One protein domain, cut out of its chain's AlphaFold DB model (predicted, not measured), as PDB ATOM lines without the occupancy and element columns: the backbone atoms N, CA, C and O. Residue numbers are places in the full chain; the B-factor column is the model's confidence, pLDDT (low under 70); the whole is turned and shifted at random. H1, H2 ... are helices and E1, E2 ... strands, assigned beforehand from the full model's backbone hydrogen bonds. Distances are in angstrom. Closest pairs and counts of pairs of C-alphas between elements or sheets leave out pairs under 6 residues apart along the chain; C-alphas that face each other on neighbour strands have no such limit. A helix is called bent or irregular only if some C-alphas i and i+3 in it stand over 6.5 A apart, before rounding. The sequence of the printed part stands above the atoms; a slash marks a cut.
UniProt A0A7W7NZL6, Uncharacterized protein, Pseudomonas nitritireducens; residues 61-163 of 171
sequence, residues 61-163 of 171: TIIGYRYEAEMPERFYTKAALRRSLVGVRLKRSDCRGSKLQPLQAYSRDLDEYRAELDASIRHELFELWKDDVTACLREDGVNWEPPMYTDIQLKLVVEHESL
ATOM      1  N   THR A  61      -9.835 -14.593 104.927       88.69
ATOM      2  CA  THR A  61      -9.599 -15.521 106.027       88.69
ATOM      3  C   THR A  61      -8.104 -15.585 106.273       88.69
ATOM      4  O   THR A  61      -7.340 -15.992 105.399       88.69
ATOM      5  N   ILE A  62      -7.680 -15.191 107.468       88.44
ATOM      6  CA  ILE A  62      -6.305 -15.358 107.923       88.44
ATOM      7  C   ILE A  62      -6.114 -16.823 108.301       88.44
ATOM      8  O   ILE A  62      -6.911 -17.362 109.067       88.44
ATOM      9  N   ILE A  63      -5.073 -17.451 107.753       86.88
ATOM     10  CA  ILE A  63      -4.726 -18.872 107.944       86.88
ATOM     11  C   ILE A  63      -3.600 -19.014 108.978       86.88
ATOM     12  O   ILE A  63      -3.505 -19.998 109.721       86.88
ATOM     13  N   GLY A  64      -2.726 -18.014 109.020       86.00
ATOM     14  CA  GLY A  64      -1.592 -17.972 109.918       86.00
ATOM     15  C   GLY A  64      -0.689 -16.788 109.626       86.00
ATOM     16  O   GLY A  64      -0.920 -15.996 108.712       86.00
ATOM     17  N   TYR A  65       0.363 -16.673 110.420       88.88
ATOM     18  CA  TYR A  65       1.398 -15.680 110.198       88.88
ATOM     19  C   TYR A  65       2.758 -16.218 110.620       88.88
ATOM     20  O   TYR A  65       2.883 -17.091 111.483       88.88
ATOM     21  N   ARG A  66       3.795 -15.650 110.019       89.06
ATOM     22  CA  ARG A  66       5.190 -15.859 110.397       89.06
ATOM     23  C   ARG A  66       5.879 -14.512 110.491       89.06
ATOM     24  O   ARG A  66       5.592 -13.615 109.698       89.06
ATOM     25  N   TYR A  67       6.780 -14.384 111.448       88.56
ATOM     26  CA  TYR A  67       7.557 -13.178 111.619       88.56
ATOM     27  C   TYR A  67       9.020 -13.487 111.907       88.56
ATOM     28  O   TYR A  67       9.370 -14.464 112.574       88.56
ATOM     29  N   GLU A  68       9.870 -12.608 111.401       86.88
ATOM     30  CA  GLU A  68      11.267 -12.508 111.792       86.88
ATOM     31  C   GLU A  68      11.463 -11.110 112.355       86.88
ATOM     32  O   GLU A  68      11.079 -10.135 111.706       86.88
ATOM     33  N   ALA A  69      12.023 -11.007 113.556       84.94
ATOM     34  CA  ALA A  69      12.349  -9.716 114.124       84.94
ATOM     35  C   ALA A  69      13.809  -9.651 114.554       84.94
ATOM     36  O   ALA A  69      14.371 -10.589 115.124       84.94
ATOM     37  N   GLU A  70      14.398  -8.497 114.273       81.56
ATOM     38  CA  GLU A  70      15.743  -8.135 114.679       81.56
ATOM     39  C   GLU A  70      15.643  -6.870 115.525       81.56
ATOM     40  O   GLU A  70      14.979  -5.889 115.165       81.56
ATOM     41  N   MET A  71      16.305  -6.883 116.675       73.25
ATOM     42  CA  MET A  71      16.462  -5.661 117.447       73.25
ATOM     43  C   MET A  71      17.548  -4.780 116.789       73.25
ATOM     44  O   MET A  71      18.424  -5.284 116.087       73.25
ATOM     45  N   PRO A  72      17.476  -3.442 116.897       69.38
ATOM     46  CA  PRO A  72      18.420  -2.563 116.200       69.38
ATOM     47  C   PRO A  72      19.876  -2.657 116.667       69.38
ATOM     48  O   PRO A  72      20.161  -2.737 117.863       69.38
ATOM     49  N   GLU A  73      20.816  -2.471 115.731       68.31
ATOM     50  CA  GLU A  73      22.271  -2.504 115.978       68.31
ATOM     51  C   GLU A  73      22.757  -1.574 117.103       68.31
ATOM     52  O   GLU A  73      23.689  -1.901 117.848       68.31
ATOM     53  N   ARG A  74      22.079  -0.432 117.278       67.88
ATOM     54  CA  ARG A  74      22.374   0.564 118.322       67.88
ATOM     55  C   ARG A  74      22.227   0.033 119.750       67.88
ATOM     56  O   ARG A  74      22.688   0.683 120.686       67.88
ATOM     57  N   PHE A  75      21.553  -1.096 119.945       63.97
ATOM     58  CA  PHE A  75      21.448  -1.739 121.252       63.97
ATOM     59  C   PHE A  75      22.529  -2.802 121.484       63.97
ATOM     60  O   PHE A  75      22.760  -3.179 122.619       63.97
ATOM     61  N   TYR A  76      23.270  -3.245 120.463       59.59
ATOM     62  CA  TYR A  76      24.317  -4.270 120.642       59.59
ATOM     63  C   TYR A  76      25.730  -3.711 120.753       59.59
ATOM     64  O   TYR A  76      26.660  -4.417 121.155       59.59
ATOM     65  N   THR A  77      25.908  -2.448 120.381       53.88
ATOM     66  CA  THR A  77      27.225  -1.828 120.318       53.88
ATOM     67  C   THR A  77      27.463  -1.038 121.599       53.88
ATOM     68  O   THR A  77      27.078   0.124 121.702       53.88
ATOM     69  N   LYS A  78      28.125  -1.658 122.588       54.66
ATOM     70  CA  LYS A  78      28.852  -0.877 123.596       54.66
ATOM     71  C   LYS A  78      29.984  -0.198 122.853       54.66
ATOM     72  O   LYS A  78      30.949  -0.859 122.463       54.66
ATOM     73  N   ALA A  79      29.833   1.090 122.587       46.38
ATOM     74  CA  ALA A  79      30.949   1.838 122.069       46.38
ATOM     75  C   ALA A  79      32.075   1.776 123.130       46.38
ATOM     76  O   ALA A  79      31.841   1.670 124.343       46.38
ATOM     77  N   ALA A  80      33.291   1.579 122.633       46.22
ATOM     78  CA  ALA A  80      34.443   1.236 123.438       46.22
ATOM     79  C   ALA A  80      34.844   2.429 124.313       46.22
ATOM     80  O   ALA A  80      35.640   3.271 123.893       46.22
ATOM     81  N   LEU A  81      34.344   2.448 125.556       44.03
ATOM     82  CA  LEU A  81      34.830   3.331 126.613       44.03
ATOM     83  C   LEU A  81      36.363   3.329 126.585       44.03
ATOM     84  O   LEU A  81      37.035   2.312 126.766       44.03
ATOM     85  N   ARG A  82      36.886   4.503 126.239       47.41
ATOM     86  CA  ARG A  82      38.272   4.785 125.891       47.41
ATOM     87  C   ARG A  82      39.284   4.017 126.759       47.41
ATOM     88  O   ARG A  82      39.314   4.163 127.975       47.41
ATOM     89  N   ARG A  83      40.218   3.362 126.053       43.47
ATOM     90  CA  ARG A  83      41.594   2.945 126.429       43.47
ATOM     91  C   ARG A  83      41.874   1.533 126.925       43.47
ATOM     92  O   ARG A  83      43.044   1.170 126.903       43.47
ATOM     93  N   SER A  84      40.909   0.704 127.280       47.38
ATOM     94  CA  SER A  84      41.228  -0.684 127.634       47.38
ATOM     95  C   SER A  84      39.950  -1.491 127.741       47.38
ATOM     96  O   SER A  84      39.081  -1.107 128.511       47.38
ATOM     97  N   LEU A  85      39.920  -2.636 127.056       42.41
ATOM     98  CA  LEU A  85      38.946  -3.735 127.118       42.41
ATOM     99  C   LEU A  85      38.081  -3.880 125.861       42.41
ATOM    100  O   LEU A  85      37.322  -3.009 125.455       42.41
ATOM    101  N   VAL A  86      38.266  -5.058 125.269       44.34
ATOM    102  CA  VAL A  86      37.492  -5.716 124.220       44.34
ATOM    103  C   VAL A  86      36.020  -5.305 124.280       44.34
ATOM    104  O   VAL A  86      35.341  -5.573 125.270       44.34
ATOM    105  N   GLY A  87      35.529  -4.668 123.213       44.88
ATOM    106  CA  GLY A  87      34.116  -4.335 123.072       44.88
ATOM    107  C   GLY A  87      33.264  -5.588 123.257       44.88
ATOM    108  O   GLY A  87      33.355  -6.534 122.473       44.88
ATOM    109  N   VAL A  88      32.459  -5.613 124.318       44.56
ATOM    110  CA  VAL A  88      31.518  -6.702 124.571       44.56
ATOM    111  C   VAL A  88      30.368  -6.526 123.586       44.56
ATOM    112  O   VAL A  88      29.478  -5.708 123.808       44.56
ATOM    113  N   ARG A  89      30.412  -7.265 122.473       49.56
ATOM    114  CA  ARG A  89      29.251  -7.415 121.592       49.56
ATOM    115  C   ARG A  89      28.206  -8.219 122.353       49.56
ATOM    116  O   ARG A  89      28.437  -9.389 122.661       49.56
ATOM    117  N   LEU A  90      27.072  -7.597 122.657       49.66
ATOM    118  CA  LEU A  90      25.891  -8.359 123.047       49.66
ATOM    119  C   LEU A  90      25.473  -9.204 121.837       49.66
ATOM    120  O   LEU A  90      25.571  -8.750 120.693       49.66
ATOM    121  N   LYS A  91      25.103 -10.466 122.070       54.62
ATOM    122  CA  LYS A  91      24.644 -11.348 120.990       54.62
ATOM    123  C   LYS A  91      23.388 -10.732 120.373       54.62
ATOM    124  O   LYS A  91      22.529 -10.266 121.113       54.62
ATOM    125  N   ARG A  92      23.290 -10.739 119.038       57.91
ATOM    126  CA  ARG A  92      22.035 -10.407 118.356       57.91
ATOM    127  C   ARG A  92      20.950 -11.361 118.854       57.91
ATOM    128  O   ARG A  92      21.113 -12.579 118.764       57.91
ATOM    129  N   SER A  93      19.895 -10.793 119.422       59.84
ATOM    130  CA  SER A  93      18.704 -11.525 119.840       59.84
ATOM    131  C   SER A  93      17.782 -11.614 118.630       59.84
ATOM    132  O   SER A  93      16.869 -10.809 118.486       59.84
ATOM    133  N   ASP A  94      18.064 -12.549 117.724       60.91
ATOM    134  CA  ASP A  94      17.177 -12.813 116.593       60.91
ATOM    135  C   ASP A  94      15.992 -13.634 117.111       60.91
ATOM    136  O   ASP A  94      16.178 -14.735 117.642       60.91
ATOM    137  N   CYS A  95      14.773 -13.117 116.968       66.25
ATOM    138  CA  CYS A  95      13.569 -13.879 117.276       66.25
ATOM    139  C   CYS A  95      12.856 -14.266 115.980       66.25
ATOM    140  O   CYS A  95      12.658 -13.473 115.056       66.25
ATOM    141  N   ARG A  96      12.473 -15.537 115.904       76.81
ATOM    142  CA  ARG A  96      11.611 -16.051 114.847       76.81
ATOM    143  C   ARG A  96      10.406 -16.670 115.511       76.81
ATOM    144  O   ARG A  96      10.556 -17.495 116.410       76.81
ATOM    145  N   GLY A  97       9.230 -16.276 115.054       76.38
ATOM    146  CA  GLY A  97       7.982 -16.845 115.521       76.38
ATOM    147  C   GLY A  97       7.061 -17.135 114.356       76.38
ATOM    148  O   GLY A  97       7.101 -16.502 113.302       76.38
ATOM    149  N   SER A  98       6.217 -18.134 114.541       77.38
ATOM    150  CA  SER A  98       5.181 -18.468 113.579       77.38
ATOM    151  C   SER A  98       3.989 -19.037 114.309       77.38
ATOM    152  O   SER A  98       4.148 -19.868 115.206       77.38
ATOM    153  N   LYS A  99       2.800 -18.649 113.870       73.06
ATOM    154  CA  LYS A  99       1.555 -19.286 114.259       73.06
ATOM    155  C   LYS A  99       0.879 -19.762 112.981       73.06
ATOM    156  O   LYS A  99       0.197 -18.997 112.303       73.06
ATOM    157  N   LEU A 100       1.140 -21.021 112.636       62.72
ATOM    158  CA  LEU A 100       0.531 -21.710 111.504       62.72
ATOM    159  C   LEU A 100      -0.478 -22.728 112.043       62.72
ATOM    160  O   LEU A 100      -0.102 -23.733 112.632       62.72
ATOM    161  N   GLN A 101      -1.749 -22.421 111.804       58.38
ATOM    162  CA  GLN A 101      -2.941 -23.248 111.975       58.38
ATOM    163  C   GLN A 101      -3.390 -23.759 113.370       58.38
ATOM    164  O   GLN A 101      -2.580 -24.101 114.229       58.38
ATOM    165  N   PRO A 102      -4.725 -23.896 113.548       52.81
ATOM    166  CA  PRO A 102      -5.763 -23.199 112.795       52.81
ATOM    167  C   PRO A 102      -6.032 -21.865 113.497       52.81
ATOM    168  O   PRO A 102      -6.849 -21.774 114.409       52.81
ATOM    169  N   LEU A 103      -5.334 -20.813 113.067       61.00
ATOM    170  CA  LEU A 103      -5.902 -19.480 113.177       61.00
ATOM    171  C   LEU A 103      -6.868 -19.406 111.991       61.00
ATOM    172  O   LEU A 103      -6.415 -19.373 110.857       61.00
ATOM    173  N   GLN A 104      -8.169 -19.543 112.226       67.19
ATOM    174  CA  GLN A 104      -9.195 -19.227 111.231       67.19
ATOM    175  C   GLN A 104      -9.846 -17.943 111.717       67.19
ATOM    176  O   GLN A 104     -10.806 -17.970 112.480       67.19
ATOM    177  N   ALA A 105      -9.222 -16.818 111.377       78.38
ATOM    178  CA  ALA A 105      -9.713 -15.505 111.763       78.38
ATOM    179  C   ALA A 105     -10.255 -14.789 110.527       78.38
ATOM    180  O   ALA A 105      -9.610 -14.750 109.480       78.38
ATOM    181  N   TYR A 106     -11.450 -14.230 110.659       85.12
ATOM    182  CA  TYR A 106     -12.040 -13.349 109.664       85.12
ATOM    183  C   TYR A 106     -11.463 -11.938 109.816       85.12
ATOM    184  O   TYR A 106     -11.490 -11.394 110.922       85.12
ATOM    185  N   SER A 107     -11.010 -11.337 108.714       87.25
ATOM    186  CA  SER A 107     -10.759  -9.897 108.649       87.25
ATOM    187  C   SER A 107     -11.463  -9.263 107.456       87.25
ATOM    188  O   SER A 107     -11.527  -9.842 106.371       87.25
ATOM    189  N   ARG A 108     -11.965  -8.046 107.679       85.88
ATOM    190  CA  ARG A 108     -12.583  -7.193 106.651       85.88
ATOM    191  C   ARG A 108     -11.516  -6.549 105.771       85.88
ATOM    192  O   ARG A 108     -11.709  -6.417 104.569       85.88
ATOM    193  N   ASP A 109     -10.398  -6.196 106.403       86.25
ATOM    194  CA  ASP A 109      -9.255  -5.524 105.808       86.25
ATOM    195  C   ASP A 109      -7.964  -6.243 106.237       86.25
ATOM    196  O   ASP A 109      -7.710  -6.498 107.421       86.25
ATOM    197  N   LEU A 110      -7.167  -6.647 105.251       88.19
ATOM    198  CA  LEU A 110      -5.896  -7.321 105.482       88.19
ATOM    199  C   LEU A 110      -4.833  -6.365 106.029       88.19
ATOM    200  O   LEU A 110      -4.001  -6.788 106.832       88.19
ATOM    201  N   ASP A 111      -4.829  -5.114 105.581       89.06
ATOM    202  CA  ASP A 111      -3.821  -4.129 105.953       89.06
ATOM    203  C   ASP A 111      -4.061  -3.617 107.374       89.06
ATOM    204  O   ASP A 111      -3.106  -3.520 108.148       89.06
ATOM    205  N   GLU A 112      -5.324  -3.418 107.765       88.19
ATOM    206  CA  GLU A 112      -5.697  -3.132 109.159       88.19
ATOM    207  C   GLU A 112      -5.253  -4.273 110.089       88.19
ATOM    208  O   GLU A 112      -4.514  -4.050 111.049       88.19
ATOM    209  N   TYR A 113      -5.590  -5.521 109.741       88.94
ATOM    210  CA  TYR A 113      -5.177  -6.694 110.517       88.94
ATOM    211  C   TYR A 113      -3.651  -6.826 110.622       88.94
ATOM    212  O   TYR A 113      -3.110  -7.169 111.675       88.94
ATOM    213  N   ARG A 114      -2.925  -6.553 109.530       90.56
ATOM    214  CA  ARG A 114      -1.455  -6.555 109.520       90.56
ATOM    215  C   ARG A 114      -0.882  -5.490 110.442       90.56
ATOM    216  O   ARG A 114       0.091  -5.787 111.127       90.56
ATOM    217  N   ALA A 115      -1.455  -4.290 110.453       90.50
ATOM    218  CA  ALA A 115      -0.998  -3.198 111.304       90.50
ATOM    219  C   ALA A 115      -1.207  -3.518 112.791       90.50
ATOM    220  O   ALA A 115      -0.285  -3.347 113.590       90.50
ATOM    221  N   GLU A 116      -2.375  -4.052 113.156       90.50
ATOM    222  CA  GLU A 116      -2.658  -4.499 114.525       90.50
ATOM    223  C   GLU A 116      -1.702  -5.614 114.967       90.50
ATOM    224  O   GLU A 116      -1.141  -5.569 116.066       90.50
ATOM    225  N   LEU A 117      -1.474  -6.601 114.097       89.88
ATOM    226  CA  LEU A 117      -0.589  -7.724 114.385       89.88
ATOM    227  C   LEU A 117       0.883  -7.293 114.486       89.88
ATOM    228  O   LEU A 117       1.587  -7.755 115.384       89.88
ATOM    229  N   ASP A 118       1.348  -6.403 113.604       91.88
ATOM    230  CA  ASP A 118       2.692  -5.815 113.663       91.88
ATOM    231  C   ASP A 118       2.902  -5.076 114.994       91.88
ATOM    232  O   ASP A 118       3.871  -5.359 115.703       91.88
ATOM    233  N   ALA A 119       1.952  -4.224 115.395       90.31
ATOM    234  CA  ALA A 119       2.014  -3.498 116.660       90.31
ATOM    235  C   ALA A 119       2.031  -4.442 117.875       90.31
ATOM    236  O   ALA A 119       2.856  -4.273 118.777       90.31
ATOM    237  N   SER A 120       1.170  -5.467 117.877       90.19
ATOM    238  CA  SER A 120       1.102  -6.469 118.945       90.19
ATOM    239  C   SER A 120       2.414  -7.245 119.082       90.19
ATOM    240  O   SER A 120       2.968  -7.323 120.178       90.19
ATOM    241  N   ILE A 121       2.960  -7.772 117.977       88.88
ATOM    242  CA  ILE A 121       4.214  -8.543 117.991       88.88
ATOM    243  C   ILE A 121       5.382  -7.661 118.440       88.88
ATOM    244  O   ILE A 121       6.187  -8.086 119.267       88.88
ATOM    245  N   ARG A 122       5.481  -6.420 117.946       88.44
ATOM    246  CA  ARG A 122       6.528  -5.489 118.397       88.44
ATOM    247  C   ARG A 122       6.431  -5.212 119.890       88.44
ATOM    248  O   ARG A 122       7.457  -5.176 120.559       88.44
ATOM    249  N   HIS A 123       5.227  -5.024 120.418       88.75
ATOM    250  CA  HIS A 123       5.043  -4.785 121.844       88.75
ATOM    251  C   HIS A 123       5.477  -5.994 122.689       88.75
ATOM    252  O   HIS A 123       6.239  -5.833 123.641       88.75
ATOM    253  N   GLU A 124       5.069  -7.205 122.302       86.44
ATOM    254  CA  GLU A 124       5.470  -8.446 122.981       86.44
ATOM    255  C   GLU A 124       6.991  -8.650 122.964       86.44
ATOM    256  O   GLU A 124       7.600  -8.940 123.994       86.44
ATOM    257  N   LEU A 125       7.624  -8.456 121.804       83.62
ATOM    258  CA  LEU A 125       9.074  -8.580 121.655       83.62
ATOM    259  C   LEU A 125       9.832  -7.510 122.440       83.62
ATOM    260  O   LEU A 125      10.881  -7.798 123.013       83.62
ATOM    261  N   PHE A 126       9.298  -6.292 122.501       83.44
ATOM    262  CA  PHE A 126       9.881  -5.218 123.294       83.44
ATOM    263  C   PHE A 126       9.899  -5.561 124.783       83.44
ATOM    264  O   PHE A 126      10.925  -5.382 125.434       83.44
ATOM    265  N   GLU A 127       8.795  -6.087 125.316       83.88
ATOM    266  CA  GLU A 127       8.739  -6.516 126.715       83.88
ATOM    267  C   GLU A 127       9.664  -7.711 126.986       83.88
ATOM    268  O   GLU A 127      10.336  -7.731 128.015       83.88
ATOM    269  N   LEU A 128       9.789  -8.656 126.045       81.75
ATOM    270  CA  LEU A 128      10.742  -9.770 126.152       81.75
ATOM    271  C   LEU A 128      12.206  -9.308 126.176       81.75
ATOM    272  O   LEU A 128      13.026  -9.894 126.877       81.75
ATOM    273  N   TRP A 129      12.546  -8.271 125.411       76.31
ATOM    274  CA  TRP A 129      13.911  -7.743 125.313       76.31
ATOM    275  C   TRP A 129      14.203  -6.601 126.280       76.31
ATOM    276  O   TRP A 129      15.312  -6.070 126.289       76.31
ATOM    277  N   LYS A 130      13.234  -6.206 127.103       76.25
ATOM    278  CA  LYS A 130      13.321  -5.044 127.992       76.25
ATOM    279  C   LYS A 130      14.537  -5.083 128.911       76.25
ATOM    280  O   LYS A 130      15.206  -4.064 129.078       76.25
ATOM    281  N   ASP A 131      14.859  -6.248 129.461       69.88
ATOM    282  CA  ASP A 131      16.017  -6.424 130.341       69.88
ATOM    283  C   ASP A 131      17.337  -6.234 129.576       69.88
ATOM    284  O   ASP A 131      18.222  -5.506 130.026       69.88
ATOM    285  N   ASP A 132      17.446  -6.790 128.367       68.62
ATOM    286  CA  ASP A 132      18.620  -6.624 127.499       68.62
ATOM    287  C   ASP A 132      18.780  -5.166 127.033       68.62
ATOM    288  O   ASP A 132      19.881  -4.608 127.027       68.62
ATOM    289  N   VAL A 133      17.663  -4.523 126.681       66.00
ATOM    290  CA  VAL A 133      17.579  -3.123 126.254       66.00
ATOM    291  C   VAL A 133      17.983  -2.169 127.386       66.00
ATOM    292  O   VAL A 133      18.725  -1.214 127.151       66.00
ATOM    293  N   THR A 134      17.523  -2.415 128.615       64.69
ATOM    294  CA  THR A 134      17.826  -1.575 129.789       64.69
ATOM    295  C   THR A 134      19.230  -1.810 130.348       64.69
ATOM    296  O   THR A 134      19.849  -0.871 130.849       64.69
ATOM    297  N   ALA A 135      19.785  -3.017 130.202       60.78
ATOM    298  CA  ALA A 135      21.156  -3.338 130.607       60.78
ATOM    299  C   ALA A 135      22.238  -2.713 129.697       60.78
ATOM    300  O   ALA A 135      23.431  -2.711 130.037       60.78
ATOM    301  N   CYS A 136      21.852  -2.159 128.543       58.44
ATOM    302  CA  CYS A 136      22.751  -1.458 127.632       58.44
ATOM    303  C   CYS A 136      23.171  -0.083 128.175       58.44
ATOM    304  O   CYS A 136      22.677   0.959 127.752       58.44
ATOM    305  N   LEU A 137      24.151  -0.068 129.080       52.03
ATOM    306  CA  LEU A 137      24.898   1.143 129.431       52.03
ATOM    307  C   LEU A 137      25.635   1.679 128.187       52.03
ATOM    308  O   LEU A 137      26.516   0.998 127.651       52.03
ATOM    309  N   ARG A 138      25.271   2.887 127.733       56.47
ATOM    310  CA  ARG A 138      25.922   3.609 126.621       56.47
ATOM    311  C   ARG A 138      27.017   4.554 127.136       56.47
ATOM    312  O   ARG A 138      26.938   5.013 128.272       56.47
ATOM    313  N   GLU A 139      28.019   4.819 126.292       47.78
ATOM    314  CA  GLU A 139      29.300   5.491 126.609       47.78
ATOM    315  C   GLU A 139      29.209   6.780 127.443       47.78
ATOM    316  O   GLU A 139      30.127   7.046 128.215       47.78
ATOM    317  N   ASP A 140      28.107   7.528 127.342       48.50
ATOM    318  CA  ASP A 140      27.975   8.868 127.931       48.50
ATOM    319  C   ASP A 140      26.973   8.950 129.102       48.50
ATOM    320  O   ASP A 140      26.712  10.033 129.624       48.50
ATOM    321  N   GLY A 141      26.376   7.828 129.526       50.91
ATOM    322  CA  GLY A 141      25.443   7.785 130.666       50.91
ATOM    323  C   GLY A 141      24.106   8.519 130.469       50.91
ATOM    324  O   GLY A 141      23.295   8.551 131.390       50.91
ATOM    325  N   VAL A 142      23.846   9.084 129.285       48.66
ATOM    326  CA  VAL A 142      22.615   9.819 128.963       48.66
ATOM    327  C   VAL A 142      22.098   9.371 127.601       48.66
ATOM    328  O   VAL A 142      22.802   9.455 126.599       48.66
ATOM    329  N   ASN A 143      20.850   8.905 127.557       54.69
ATOM    330  CA  ASN A 143      20.137   8.607 126.318       54.69
ATOM    331  C   ASN A 143      18.993   9.623 126.213       54.69
ATOM    332  O   ASN A 143      18.082   9.601 127.039       54.69
ATOM    333  N   TRP A 144      19.056  10.538 125.244       53.94
ATOM    334  CA  TRP A 144      17.995  11.532 125.029       53.94
ATOM    335  C   TRP A 144      16.717  10.914 124.438       53.94
ATOM    336  O   TRP A 144      15.646  11.497 124.575       53.94
ATOM    337  N   GLU A 145      16.812   9.717 123.849       61.06
ATOM    338  CA  GLU A 145      15.675   8.981 123.291       61.06
ATOM    339  C   GLU A 145      15.579   7.579 123.916       61.06
ATOM    340  O   GLU A 145      16.481   6.750 123.721       61.06
ATOM    341  N   PRO A 146      14.525   7.296 124.704       68.12
ATOM    342  CA  PRO A 146      14.285   5.968 125.236       68.12
ATOM    343  C   PRO A 146      13.928   4.987 124.105       68.12
ATOM    344  O   PRO A 146      13.314   5.380 123.114       68.12
ATOM    345  N   PRO A 147      14.301   3.706 124.243       72.31
ATOM    346  CA  PRO A 147      13.917   2.669 123.296       72.31
ATOM    347  C   PRO A 147      12.395   2.509 123.269       72.31
ATOM    348  O   PRO A 147      11.753   2.469 124.319       72.31
ATOM    349  N   MET A 148      11.830   2.393 122.072       76.25
ATOM    350  CA  MET A 148      10.401   2.191 121.847       76.25
ATOM    351  C   MET A 148      10.165   0.912 121.044       76.25
ATOM    352  O   MET A 148      10.998   0.506 120.237       76.25
ATOM    353  N   TYR A 149       8.998   0.290 121.209       75.38
ATOM    354  CA  TYR A 149       8.618  -0.909 120.450       75.38
ATOM    355  C   TYR A 149       8.641  -0.682 118.925       75.38
ATOM    356  O   TYR A 149       8.916  -1.606 118.163       75.38
ATOM    357  N   THR A 150       8.431   0.557 118.466       80.69
ATOM    358  CA  THR A 150       8.530   0.947 117.049       80.69
ATOM    359  C   THR A 150       9.935   0.781 116.475       80.69
ATOM    360  O   THR A 150      10.084   0.674 115.261       80.69
ATOM    361  N   ASP A 151      10.959   0.728 117.329       75.50
ATOM    362  CA  ASP A 151      12.346   0.537 116.911       75.50
ATOM    363  C   ASP A 151      12.627  -0.890 116.424       75.50
ATOM    364  O   ASP A 151      13.606  -1.111 115.717       75.50
ATOM    365  N   ILE A 152      11.802  -1.869 116.801       80.88
ATOM    366  CA  ILE A 152      11.999  -3.275 116.435       80.88
ATOM    367  C   ILE A 152      11.805  -3.442 114.931       80.88
ATOM    368  O   ILE A 152      10.762  -3.078 114.391       80.88
ATOM    369  N   GLN A 153      12.794  -4.014 114.243       84.38
ATOM    370  CA  GLN A 153      12.668  -4.313 112.822       84.38
ATOM    371  C   GLN A 153      11.910  -5.628 112.667       84.38
ATOM    372  O   GLN A 153      12.461  -6.693 112.930       84.38
ATOM    373  N   LEU A 154      10.647  -5.548 112.245       86.62
ATOM    374  CA  LEU A 154       9.782  -6.707 112.041       86.62
ATOM    375  C   LEU A 154       9.575  -6.976 110.545       86.62
ATOM    376  O   LEU A 154       9.160  -6.096 109.792       86.62
ATOM    377  N   LYS A 155       9.821  -8.214 110.120       89.88
ATOM    378  CA  LYS A 155       9.386  -8.759 108.830       89.88
ATOM    379  C   LYS A 155       8.215  -9.701 109.081       89.88
ATOM    380  O   LYS A 155       8.418 -10.859 109.442       89.88
ATOM    381  N   LEU A 156       6.998  -9.199 108.897       89.06
ATOM    382  CA  LEU A 156       5.759  -9.953 109.070       89.06
ATOM    383  C   LEU A 156       5.246 -10.469 107.720       89.06
ATOM    384  O   LEU A 156       5.125  -9.719 106.754       89.06
ATOM    385  N   VAL A 157       4.895 -11.751 107.665       90.44
ATOM    386  CA  VAL A 157       4.184 -12.355 106.537       90.44
ATOM    387  C   VAL A 157       2.897 -12.977 107.062       90.44
ATOM    388  O   VAL A 157       2.934 -13.910 107.863       90.44
ATOM    389  N   VAL A 158       1.763 -12.455 106.592       89.44
ATOM    390  CA  VAL A 158       0.421 -12.947 106.932       89.44
ATOM    391  C   VAL A 158      -0.116 -13.794 105.783       89.44
ATOM    392  O   VAL A 158      -0.317 -13.298 104.668       89.44
ATOM    393  N   GLU A 159      -0.344 -15.072 106.069       89.75
ATOM    394  CA  GLU A 159      -0.956 -16.028 105.152       89.75
ATOM    395  C   GLU A 159      -2.475 -15.886 105.223       89.75
ATOM    396  O   GLU A 159      -3.079 -15.980 106.295       89.75
ATOM    397  N   HIS A 160      -3.094 -15.644 104.072       90.12
ATOM    398  CA  HIS A 160      -4.516 -15.355 103.974       90.12
ATOM    399  C   HIS A 160      -5.098 -15.920 102.679       90.12
ATOM    400  O   HIS A 160      -4.382 -16.173 101.711       90.12
ATOM    401  N   GLU A 161      -6.412 -16.092 102.669       88.31
ATOM    402  CA  GLU A 161      -7.192 -16.485 101.502       88.31
ATOM    403  C   GLU A 161      -8.314 -15.477 101.286       88.31
ATOM    404  O   GLU A 161      -9.009 -15.095 102.227       88.31
ATOM    405  N   SER A 162      -8.484 -15.030 100.043       88.19
ATOM    406  CA  SER A 162      -9.559 -14.106  99.691       88.19
ATOM    407  C   SER A 162     -10.897 -14.837  99.668       88.19
ATOM    408  O   SER A 162     -11.087 -15.773  98.887       88.19
ATOM    409  N   LEU A 163     -11.868 -14.364 100.451       87.69
ATOM    410  CA  LEU A 163     -13.209 -14.954 100.453       87.69
ATOM    411  C   LEU A 163     -13.943 -14.739  99.123       87.69
ATOM    412  O   LEU A 163     -14.767 -15.566  98.740       87.69
TER     413      LEU A 163
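What this domain is: This is residues 61 to 163 of the 171 residues of an uncharacterized protein of Pseudomonas nitritireducens (UniProt A0A7W7NZL6). A narrow, twisted sheet of three strands curls round one long helix, H1, which covers one face of it. From one end of this body the long loop of residues 71 to 94 runs on and folds back, making much of the length of a rod; a second loop, residues 135 to 152, lies toward the same end. The 103 printed residues have the named elements E1, E2, H1, E3 in chain order, of mixed class; the antiparallel sheet runs E2, E1, E3. The whole is loose, with a radius of gyration of the C-alphas of 17.7 A and spans of 63 by 24 by 17 A.

Where its parts are: E1, residues 61 to 70, begins at C-alpha 61 (-9.599, -15.521, 106.027) and is 27.8 A long. E2, residues 95 to 107, is 26.1 A long and bends by 91 degrees at residue 104. H1, residues 110 to 134, begins at C-alpha 110 (-5.896, -7.321, 105.482) and is 34.4 A long. It is irregular, with C-alphas 128 and 131 7.5 A apart, and has a kink of 53 degrees near residue 128. E3, residues 153 to 162, is 27.6 A long and ends at C-alpha 162 (-9.559, -14.106, 99.691).

How they stand to each other: E1, the inner strand, forms a hairpin with E2, at 160 degrees; N 67 and O 97 are 2.8 A apart, within hydrogen-bond range. E1 and E3 are antiparallel at 167 degrees, with N 157 and O 66 at 2.8 A. H1 is on the sheet, forming two layers; its closest C-alphas to E3 are those of Asp 118 and Leu 156, 6.9 A apart. E1 and H1 are near each other, with 11 pairs of C-alphas within 10 A. E2, H1 and E3 form a split strand-helix-strand unit, two same-way strands with E1 between them, and its crossover is right-handed. In H1, 19 of 21 O i to N i+4 pairs are within hydrogen-bond range.

The domain as a whole: The C-alphas farthest apart, those of Arg 83 and Leu 163, are 63.2 A apart. The printed part has no cut. The links E1 to E2 and H1 to E3 are long; E2 to H1 is tight. Mean pLDDT of the printed part is 72.3, and residues 72 to 95, 100 to 104 and 131 to 146 are under 70.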